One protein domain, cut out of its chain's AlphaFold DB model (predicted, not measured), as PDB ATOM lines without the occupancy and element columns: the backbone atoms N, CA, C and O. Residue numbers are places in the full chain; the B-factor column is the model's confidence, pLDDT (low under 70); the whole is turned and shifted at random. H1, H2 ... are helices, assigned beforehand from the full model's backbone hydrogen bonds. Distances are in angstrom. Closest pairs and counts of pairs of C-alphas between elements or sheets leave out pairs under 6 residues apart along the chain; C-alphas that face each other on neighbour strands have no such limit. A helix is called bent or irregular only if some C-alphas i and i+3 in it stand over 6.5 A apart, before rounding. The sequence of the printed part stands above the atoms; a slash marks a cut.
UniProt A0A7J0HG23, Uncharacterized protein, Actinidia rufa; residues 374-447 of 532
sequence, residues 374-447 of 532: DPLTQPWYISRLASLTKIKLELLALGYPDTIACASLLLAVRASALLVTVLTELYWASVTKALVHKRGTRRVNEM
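Overview. This is residues 374 to 447 of the 532 residues of an uncharacterized protein of Actinidia rufa (UniProt A0A7J0HG23). Picture a lopsided helical hairpin: one very long helix, H2, makes the length of a thin rod, and a shorter helix, H1, folds back from its first end as the other arm of a narrow V. The two arms meet near the turn, and residues 412 to 447 of H2 stick out free. The printed part has 74 residues with two named helices, H1 then H2, and no named strand; the class is all helix. The whole is extended, with a radius of gyration of the C-alphas of 21.5 A and spans of 73 by 25 by 8 A.

Along the chain. Find C-alpha 401 at (154.508, 103.400, 98.018); from there H2, residues 401 to 447, runs 69.0 A to C-alpha 447 at (167.072, 170.607, 107.424). Then look back to C-alpha 379 at (157.069, 128.869, 82.404), where H1, residues 379 to 397, begins; it is 27.1 A long. Neither helix is bent.

Arrangement. Look at residues 401 to 404 of H2, which alone touch H1, and at residues 392 to 396, with which alone H1 touches H2. The closest C-alphas of the two helices are those of Leu 395 and Ile 404, 6.8 A apart. Their lines stand at a shallow tilt of 22 degrees, opposite ways, and the two form a helical hairpin. Their centres are 26.9 A apart. On the backbone, each O i to N i+4 pair of H1 is within hydrogen-bond range, and in H2 42 of 43 are.

Size, cuts and confidence. The two C-alphas farthest apart are those of Gly 399 and Met 447, 73.3 A. The printed part has no cut, and the link from H1 to H2, three residues, is tight. Residues 374 to 387, of which 379 to 387 belong to H1, stand free. The mean pLDDT of the printed part is 78.3; it is under 70 at residues 374 to 377, 379, 381 to 383 and 441 to 447.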
ATOM      1  N   ASP A 374     154.564 137.620  89.079       56.50
ATOM      2  CA  ASP A 374     153.990 136.569  89.907       56.50
ATOM      3  C   ASP A 374     154.742 135.245  89.654       56.50
ATOM      4  O   ASP A 374     154.737 134.748  88.518       56.50
ATOM      5  N   PRO A 375     155.424 134.664  90.662       52.12
ATOM      6  CA  PRO A 375     156.216 133.446  90.497       52.12
ATOM      7  C   PRO A 375     155.398 132.248  89.991       52.12
ATOM      8  O   PRO A 375     155.980 131.319  89.429       52.12
ATOM      9  N   LEU A 376     154.067 132.278  90.115       50.03
ATOM     10  CA  LEU A 376     153.174 131.228  89.614       50.03
ATOM     11  C   LEU A 376     152.990 131.237  88.088       50.03
ATOM     12  O   LEU A 376     152.563 130.233  87.523       50.03
ATOM     13  N   THR A 377     153.359 132.323  87.405       58.50
ATOM     14  CA  THR A 377     153.195 132.466  85.943       58.50
ATOM     15  C   THR A 377     154.455 132.124  85.148       58.50
ATOM     16  O   THR A 377     154.447 132.103  83.918       58.50
ATOM     17  N   GLN A 378     155.562 131.830  85.834       75.31
ATOM     18  CA  GLN A 378     156.845 131.577  85.190       75.31
ATOM     19  C   GLN A 378     156.860 130.196  84.494       75.31
ATOM     20  O   GLN A 378     156.718 129.167  85.167       75.31
ATOM     21  N   PRO A 379     157.120 130.121  83.170       66.25
ATOM     22  CA  PRO A 379     157.069 128.869  82.404       66.25
ATOM     23  C   PRO A 379     157.996 127.767  82.938       66.25
ATOM     24  O   PRO A 379     157.675 126.580  82.875       66.25
ATOM     25  N   TRP A 380     159.143 128.147  83.511       78.00
ATOM     26  CA  TRP A 380     160.098 127.200  84.086       78.00
ATOM     27  C   TRP A 380     159.600 126.569  85.395       78.00
ATOM     28  O   TRP A 380     159.953 125.425  85.685       78.00
ATOM     29  N   TYR A 381     158.768 127.273  86.171       66.81
ATOM     30  CA  TYR A 381     158.181 126.760  87.410       66.81
ATOM     31  C   TYR A 381     157.086 125.729  87.104       66.81
ATOM     32  O   TYR A 381     157.110 124.620  87.641       66.81
ATOM     33  N   ILE A 382     156.211 126.036  86.139       67.69
ATOM     34  CA  ILE A 382     155.164 125.125  85.647       67.69
ATOM     35  C   ILE A 382     155.785 123.859  85.030       67.69
ATOM     36  O   ILE A 382     155.383 122.744  85.357       67.69
ATOM     37  N   SER A 383     156.828 124.010  84.204       68.06
ATOM     38  CA  SER A 383     157.543 122.877  83.594       68.06
ATOM     39  C   SER A 383     158.214 121.963  84.636       68.06
ATOM     40  O   SER A 383     158.212 120.735  84.496       68.06
ATOM     41  N   ARG A 384     158.732 122.534  85.733       72.12
ATOM     42  CA  ARG A 384     159.320 121.757  86.839       72.12
ATOM     43  C   ARG A 384     158.271 121.042  87.687       72.12
ATOM     44  O   ARG A 384     158.498 119.887  88.042       72.12
ATOM     45  N   LEU A 385     157.129 121.673  87.964       73.44
ATOM     46  CA  LEU A 385     156.010 121.010  88.643       73.44
ATOM     47  C   LEU A 385     155.465 119.839  87.815       73.44
ATOM     48  O   LEU A 385     155.258 118.765  88.371       73.44
ATOM     49  N   ALA A 386     155.340 120.009  86.494       71.50
ATOM     50  CA  ALA A 386     154.931 118.945  85.574       71.50
ATOM     51  C   ALA A 386     155.929 117.769  85.526       71.50
ATOM     52  O   ALA A 386     155.543 116.606  85.416       71.50
ATOM     53  N   SER A 387     157.229 118.055  85.641       73.94
ATOM     54  CA  SER A 387     158.270 117.017  85.683       73.94
ATOM     55  C   SER A 387     158.228 116.217  86.991       73.94
ATOM     56  O   SER A 387     158.396 115.000  86.982       73.94
ATOM     57  N   LEU A 388     157.953 116.881  88.118       75.31
ATOM     58  CA  LEU A 388     157.821 116.228  89.423       75.31
ATOM     59  C   LEU A 388     156.561 115.362  89.518       75.31
ATOM     60  O   LEU A 388     156.622 114.262  90.064       75.31
ATOM     61  N   THR A 389     155.431 115.811  88.961       72.81
ATOM     62  CA  THR A 389     154.220 114.979  88.883       72.81
ATOM     63  C   THR A 389     154.424 113.766  87.985       72.81
ATOM     64  O   THR A 389     153.955 112.687  88.338       72.81
ATOM     65  N   LYS A 390     155.182 113.894  86.890       80.62
ATOM     66  CA  LYS A 390     155.543 112.754  86.035       80.62
ATOM     67  C   LYS A 390     156.379 111.707  86.780       80.62
ATOM     68  O   LYS A 390     156.007 110.540  86.775       80.62
ATOM     69  N   ILE A 391     157.435 112.119  87.487       76.56
ATOM     70  CA  ILE A 391     158.270 111.203  88.291       76.56
ATOM     71  C   ILE A 391     157.434 110.520  89.383       76.56
ATOM     72  O   ILE A 391     157.569 109.323  89.619       76.56
ATOM     73  N   LYS A 392     156.520 111.260  90.024       77.81
ATOM     74  CA  LYS A 392     155.607 110.697  91.027       77.81
ATOM     75  C   LYS A 392     154.670 109.636  90.432       77.81
ATOM     76  O   LYS A 392     154.435 108.622  91.079       77.81
ATOM     77  N   LEU A 393     154.149 109.858  89.223       77.44
ATOM     78  CA  LEU A 393     153.294 108.897  88.516       77.44
ATOM     79  C   LEU A 393     154.070 107.655  88.056       77.44
ATOM     80  O   LEU A 393     153.552 106.549  88.171       77.44
ATOM     81  N   GLU A 394     155.314 107.815  87.602       79.25
ATOM     82  CA  GLU A 394     156.187 106.691  87.233       79.25
ATOM     83  C   GLU A 394     156.546 105.831  88.455       79.25
ATOM     84  O   GLU A 394     156.458 104.607  88.392       79.25
ATOM     85  N   LEU A 395     156.851 106.445  89.604       76.12
ATOM     86  CA  LEU A 395     157.103 105.713  90.853       76.12
ATOM     87  C   LEU A 395     155.847 105.010  91.397       76.12
ATOM     88  O   LEU A 395     155.956 103.932  91.980       76.12
ATOM     89  N   LEU A 396     154.658 105.593  91.187       80.25
ATOM     90  CA  LEU A 396     153.371 104.966  91.520       80.25
ATOM     91  C   LEU A 396     153.100 103.741  90.644       80.25
ATOM     92  O   LEU A 396     152.686 102.708  91.162       80.25
ATOM     93  N   ALA A 397     153.374 103.838  89.342       79.19
ATOM     94  CA  ALA A 397     153.208 102.729  88.406       79.19
ATOM     95  C   ALA A 397     154.154 101.551  88.703       79.19
ATOM     96  O   ALA A 397     153.824 100.411  88.390       79.19
ATOM     97  N   LEU A 398     155.301 101.817  89.332       87.38
ATOM     98  CA  LEU A 398     156.295 100.809  89.710       87.38
ATOM     99  C   LEU A 398     156.035 100.144  91.076       87.38
ATOM    100  O   LEU A 398     156.795  99.263  91.462       87.38
ATOM    101  N   GLY A 399     154.980 100.533  91.803       90.00
ATOM    102  CA  GLY A 399     154.572  99.844  93.033       90.00
ATOM    103  C   GLY A 399     155.437 100.123  94.269       90.00
ATOM    104  O   GLY A 399     155.489  99.280  95.157       90.00
ATOM    105  N   TYR A 400     156.084 101.295  94.365       86.44
ATOM    106  CA  TYR A 400     156.937 101.674  95.509       86.44
ATOM    107  C   TYR A 400     156.298 102.748  96.423       86.44
ATOM    108  O   TYR A 400     156.765 103.896  96.450       86.44
ATOM    109  N   PRO A 401     155.242 102.426  97.201       82.12
ATOM    110  CA  PRO A 401     154.508 103.400  98.018       82.12
ATOM    111  C   PRO A 401     155.377 104.067  99.097       82.12
ATOM    112  O   PRO A 401     155.276 105.279  99.305       82.12
ATOM    113  N   ASP A 402     156.300 103.325  99.712       83.56
ATOM    114  CA  ASP A 402     157.164 103.844 100.785       83.56
ATOM    115  C   ASP A 402     158.235 104.807 100.257       83.56
ATOM    116  O   ASP A 402     158.569 105.815 100.890       83.56
ATOM    117  N   THR A 403     158.716 104.561  99.036       83.38
ATOM    118  CA  THR A 403     159.664 105.460  98.362       83.38
ATOM    119  C   THR A 403     158.978 106.770  97.974       83.38
ATOM    120  O   THR A 403     159.571 107.843  98.098       83.38
ATOM    121  N   ILE A 404     157.699 106.720  97.583       82.44
ATOM    122  CA  ILE A 404     156.896 107.917  97.297       82.44
ATOM    123  C   ILE A 404     156.650 108.730  98.569       82.44
ATOM    124  O   ILE A 404     156.729 109.962  98.519       82.44
ATOM    125  N   ALA A 405     156.376 108.075  99.700       80.06
ATOM    126  CA  ALA A 405     156.205 108.746 100.986       80.06
ATOM    127  C   ALA A 405     157.498 109.461 101.419       80.06
ATOM    128  O   ALA A 405     157.461 110.655 101.724       80.06
ATOM    129  N   CYS A 406     158.651 108.785 101.335       81.94
ATOM    130  CA  CYS A 406     159.955 109.384 101.636       81.94
ATOM    131  C   CYS A 406     160.317 110.533 100.685       81.94
ATOM    132  O   CYS A 406     160.725 111.605 101.138       81.94
ATOM    133  N   ALA A 407     160.125 110.360  99.373       83.38
ATOM    134  CA  ALA A 407     160.393 111.408  98.388       83.38
ATOM    135  C   ALA A 407     159.478 112.629  98.590       83.38
ATOM    136  O   ALA A 407     159.934 113.770  98.505       83.38
ATOM    137  N   SER A 408     158.202 112.401  98.919       85.69
ATOM    138  CA  SER A 408     157.242 113.471  99.213       85.69
ATOM    139  C   SER A 408     157.606 114.223 100.496       85.69
ATOM    140  O   SER A 408     157.535 115.452 100.518       85.69
ATOM    141  N   LEU A 409     158.055 113.515 101.537       85.25
ATOM    142  CA  LEU A 409     158.516 114.119 102.789       85.25
ATOM    143  C   LEU A 409     159.782 114.960 102.576       85.25
ATOM    144  O   LEU A 409     159.836 116.110 103.010       85.25
ATOM    145  N   LEU A 410     160.774 114.441 101.847       86.50
ATOM    146  CA  LEU A 410     161.996 115.182 101.508       86.50
ATOM    147  C   LEU A 410     161.699 116.434 100.675       86.50
ATOM    148  O   LEU A 410     162.288 117.493 100.914       86.50
ATOM    149  N   LEU A 411     160.764 116.339  99.725       87.81
ATOM    150  CA  LEU A 411     160.327 117.482  98.931       87.81
ATOM    151  C   LEU A 411     159.622 118.527  99.806       87.81
ATOM    152  O   LEU A 411     159.909 119.715  99.670       87.81
ATOM    153  N   ALA A 412     158.766 118.100 100.739       85.00
ATOM    154  CA  ALA A 412     158.084 118.987 101.678       85.00
ATOM    155  C   ALA A 412     159.067 119.698 102.625       85.00
ATOM    156  O   ALA A 412     158.958 120.909 102.830       85.00
ATOM    157  N   VAL A 413     160.075 118.989 103.146       89.69
ATOM    158  CA  VAL A 413     161.130 119.573 103.991       89.69
ATOM    159  C   VAL A 413     161.954 120.596 103.206       89.69
ATOM    160  O   VAL A 413     162.178 121.708 103.688       89.69
ATOM    161  N   ARG A 414     162.357 120.277 101.968       86.62
ATOM    162  CA  ARG A 414     163.098 121.218 101.109       86.62
ATOM    163  C   ARG A 414     162.257 122.434 100.719       86.62
ATOM    164  O   ARG A 414     162.761 123.552 100.783       86.62
ATOM    165  N   ALA A 415     160.987 122.243 100.364       87.75
ATOM    166  CA  ALA A 415     160.067 123.340 100.067       87.75
ATOM    167  C   ALA A 415     159.881 124.259 101.284       87.75
ATOM    168  O   ALA A 415     159.927 125.480 101.147       87.75
ATOM    169  N   SER A 416     159.773 123.681 102.482       88.62
ATOM    170  CA  SER A 416     159.679 124.433 103.737       88.62
ATOM    171  C   SER A 416     160.958 125.227 104.028       88.62
ATOM    172  O   SER A 416     160.884 126.395 104.395       88.62
ATOM    173  N   ALA A 417     162.141 124.647 103.796       86.75
ATOM    174  CA  ALA A 417     163.417 125.349 103.964       86.75
ATOM    175  C   ALA A 417     163.579 126.526 102.982       86.75
ATOM    176  O   ALA A 417     164.033 127.609 103.367       86.75
ATOM    177  N   LEU A 418     163.165 126.345 101.723       88.75
ATOM    178  CA  LEU A 418     163.148 127.423 100.730       88.75
ATOM    179  C   LEU A 418     162.162 128.526 101.124       88.75
ATOM    180  O   LEU A 418     162.517 129.701 101.057       88.75
ATOM    181  N   LEU A 419     160.970 128.163 101.607       89.88
ATOM    182  CA  LEU A 419     159.983 129.123 102.096       89.88
ATOM    183  C   LEU A 419     160.533 129.951 103.266       89.88
ATOM    184  O   LEU A 419     160.431 131.175 103.242       89.88
ATOM    185  N   VAL A 420     161.180 129.316 104.248       90.62
ATOM    186  CA  VAL A 420     161.825 130.018 105.375       90.62
ATOM    187  C   VAL A 420     162.913 130.974 104.882       90.62
ATOM    188  O   VAL A 420     163.011 132.099 105.374       90.62
ATOM    189  N   THR A 421     163.698 130.569 103.884       88.44
ATOM    190  CA  THR A 421     164.752 131.414 103.299       88.44
ATOM    191  C   THR A 421     164.154 132.644 102.612       88.44
ATOM    192  O   THR A 421     164.565 133.767 102.897       88.44
ATOM    193  N   VAL A 422     163.122 132.459 101.782       90.38
ATOM    194  CA  VAL A 422     162.416 133.559 101.101       90.38
ATOM    195  C   VAL A 422     161.760 134.507 102.107       90.38
ATOM    196  O   VAL A 422     161.903 135.723 101.987       90.38
ATOM    197  N   LEU A 423     161.087 133.977 103.132       91.25
ATOM    198  CA  LEU A 423     160.479 134.791 104.189       91.25
ATOM    199  C   LEU A 423     161.526 135.585 104.980       91.25
ATOM    200  O   LEU A 423     161.273 136.730 105.350       91.25
ATOM    201  N   THR A 424     162.713 135.014 105.200       90.25
ATOM    202  CA  THR A 424     163.822 135.697 105.879       90.25
ATOM    203  C   THR A 424     164.352 136.866 105.047       90.25
ATOM    204  O   THR A 424     164.541 137.959 105.581       90.25
ATOM    205  N   GLU A 425     164.533 136.683 103.739       90.31
ATOM    206  CA  GLU A 425     164.954 137.758 102.828       90.31
ATOM    207  C   GLU A 425     163.901 138.871 102.728       90.31
ATOM    208  O   GLU A 425     164.227 140.055 102.841       90.31
ATOM    209  N   LEU A 426     162.617 138.514 102.611       89.44
ATOM    210  CA  LEU A 426     161.516 139.485 102.612       89.44
ATOM    211  C   LEU A 426     161.444 140.270 103.927       89.44
ATOM    212  O   LEU A 426     161.232 141.487 103.917       89.44
ATOM    213  N   TYR A 427     161.668 139.601 105.059       93.50
ATOM    214  CA  TYR A 427     161.745 140.251 106.362       93.50
ATOM    215  C   TYR A 427     162.890 141.273 106.411       93.50
ATOM    216  O   TYR A 427     162.667 142.427 106.785       93.50
ATOM    217  N   TRP A 428     164.098 140.909 105.966       91.69
ATOM    218  CA  TRP A 428     165.237 141.834 105.931       91.69
ATOM    219  C   TRP A 428     165.039 142.995 104.951       91.69
ATOM    220  O   TRP A 428     165.390 144.135 105.274       91.69
ATOM    221  N   ALA A 429     164.421 142.755 103.795       87.56
ATOM    222  CA  ALA A 429     164.044 143.808 102.853       87.56
ATOM    223  C   ALA A 429     163.037 144.797 103.475       87.56
ATOM    224  O   ALA A 429     163.173 146.014 103.330       87.56
ATOM    225  N   SER A 430     162.065 144.299 104.243       86.50
ATOM    226  CA  SER A 430     161.100 145.134 104.967       86.50
ATOM    227  C   SER A 430     161.769 145.965 106.072       86.50
ATOM    228  O   SER A 430     161.588 147.184 106.143       86.50
ATOM    229  N   VAL A 431     162.631 145.341 106.883       91.69
ATOM    230  CA  VAL A 431     163.376 146.017 107.960       91.69
ATOM    231  C   VAL A 431     164.308 147.096 107.406       91.69
ATOM    232  O   VAL A 431     164.363 148.204 107.943       91.69
ATOM    233  N   THR A 432     165.023 146.819 106.314       87.50
ATOM    234  CA  THR A 432     165.910 147.806 105.681       87.50
ATOM    235  C   THR A 432     165.126 148.980 105.104       87.50
ATOM    236  O   THR A 432     165.510 150.127 105.339       87.50
ATOM    237  N   LYS A 433     163.982 148.735 104.452       86.38
ATOM    238  CA  LYS A 433     163.085 149.798 103.968       86.38
ATOM    239  C   LYS A 433     162.561 150.669 105.116       86.38
ATOM    240  O   LYS A 433     162.610 151.896 105.022       86.38
ATOM    241  N   ALA A 434     162.154 150.062 106.231       84.56
ATOM    242  CA  ALA A 434     161.711 150.785 107.424       84.56
ATOM    243  C   ALA A 434     162.839 151.626 108.059       84.56
ATOM    244  O   ALA A 434     162.617 152.770 108.463       84.56
ATOM    245  N   LEU A 435     164.069 151.102 108.105       84.06
ATOM    246  CA  LEU A 435     165.236 151.821 108.628       84.06
ATOM    247  C   LEU A 435     165.665 152.989 107.731       84.06
ATOM    248  O   LEU A 435     166.031 154.047 108.249       84.06
ATOM    249  N   VAL A 436     165.605 152.825 106.406       85.38
ATOM    250  CA  VAL A 436     165.883 153.903 105.444       85.38
ATOM    251  C   VAL A 436     164.837 155.007 105.572       85.38
ATOM    252  O   VAL A 436     165.210 156.174 105.689       85.38
ATOM    253  N   HIS A 437     163.554 154.653 105.670       83.06
ATOM    254  CA  HIS A 437     162.479 155.624 105.876       83.06
ATOM    255  C   HIS A 437     162.658 156.405 107.191       83.06
ATOM    256  O   HIS A 437     162.582 157.632 107.204       83.06
ATOM    257  N   LYS A 438     163.011 155.719 108.288       79.38
ATOM    258  CA  LYS A 438     163.249 156.343 109.604       79.38
ATOM    259  C   LYS A 438     164.496 157.241 109.645       79.38
ATOM    260  O   LYS A 438     164.551 158.179 110.437       79.38
ATOM    261  N   ARG A 439     165.511 156.978 108.811       74.19
ATOM    262  CA  ARG A 439     166.693 157.854 108.666       74.19
ATOM    263  C   ARG A 439     166.435 159.040 107.735       74.19
ATOM    264  O   ARG A 439     166.969 160.116 107.994       74.19
ATOM    265  N   GLY A 440     165.620 158.859 106.696       75.06
ATOM    266  CA  GLY A 440     165.208 159.929 105.785       75.06
ATOM    267  C   GLY A 440     164.401 161.012 106.498       75.06
ATOM    268  O   GLY A 440     164.747 162.188 106.416       75.06
ATOM    269  N   THR A 441     163.412 160.621 107.302       65.81
ATOM    270  CA  THR A 441     162.588 161.569 108.073       65.81
ATOM    271  C   THR A 441     163.381 162.331 109.136       65.81
ATOM    272  O   THR A 441     163.118 163.506 109.377       65.81
ATOM    273  N   ARG A 442     164.423 161.720 109.721       59.66
ATOM    274  CA  ARG A 442     165.299 162.403 110.689       59.66
ATOM    275  C   ARG A 442     166.155 163.503 110.045       59.66
ATOM    276  O   ARG A 442     166.363 164.534 110.670       59.66
ATOM    277  N   ARG A 443     166.602 163.315 108.795       54.38
ATOM    278  CA  ARG A 443     167.387 164.322 108.054       54.38
ATOM    279  C   ARG A 443     166.542 165.470 107.505       54.38
ATOM    280  O   ARG A 443     167.019 166.598 107.480       54.38
ATOM    281  N   VAL A 444     165.303 165.204 107.093       57.75
ATOM    282  CA  VAL A 444     164.390 166.257 106.614       57.75
ATOM    283  C   VAL A 444     163.975 167.181 107.765       57.75
ATOM    284  O   VAL A 444     163.991 168.398 107.597       57.75
ATOM    285  N   ASN A 445     163.741 166.638 108.964       45.66
ATOM    286  CA  ASN A 445     163.444 167.454 110.147       45.66
ATOM    287  C   ASN A 445     164.652 168.276 110.642       45.66
ATOM    288  O   ASN A 445     164.461 169.368 111.164       45.66
ATOM    289  N   GLU A 446     165.893 167.809 110.443       49.50
ATOM    290  CA  GLU A 446     167.100 168.607 110.734       49.50
ATOM    291  C   GLU A 446     167.340 169.735 109.714       49.50
ATOM    292  O   GLU A 446     167.863 170.785 110.084       49.50
ATOM    293  N   MET A 447     166.952 169.555 108.444       44.72
ATOM    294  CA  MET A 447     167.072 170.607 107.424       44.72
ATOM    295  C   MET A 447     165.967 171.664 107.535       44.72
ATOM    296  O   MET A 447     166.248 172.847 107.352       44.72
TER     297      MET A 447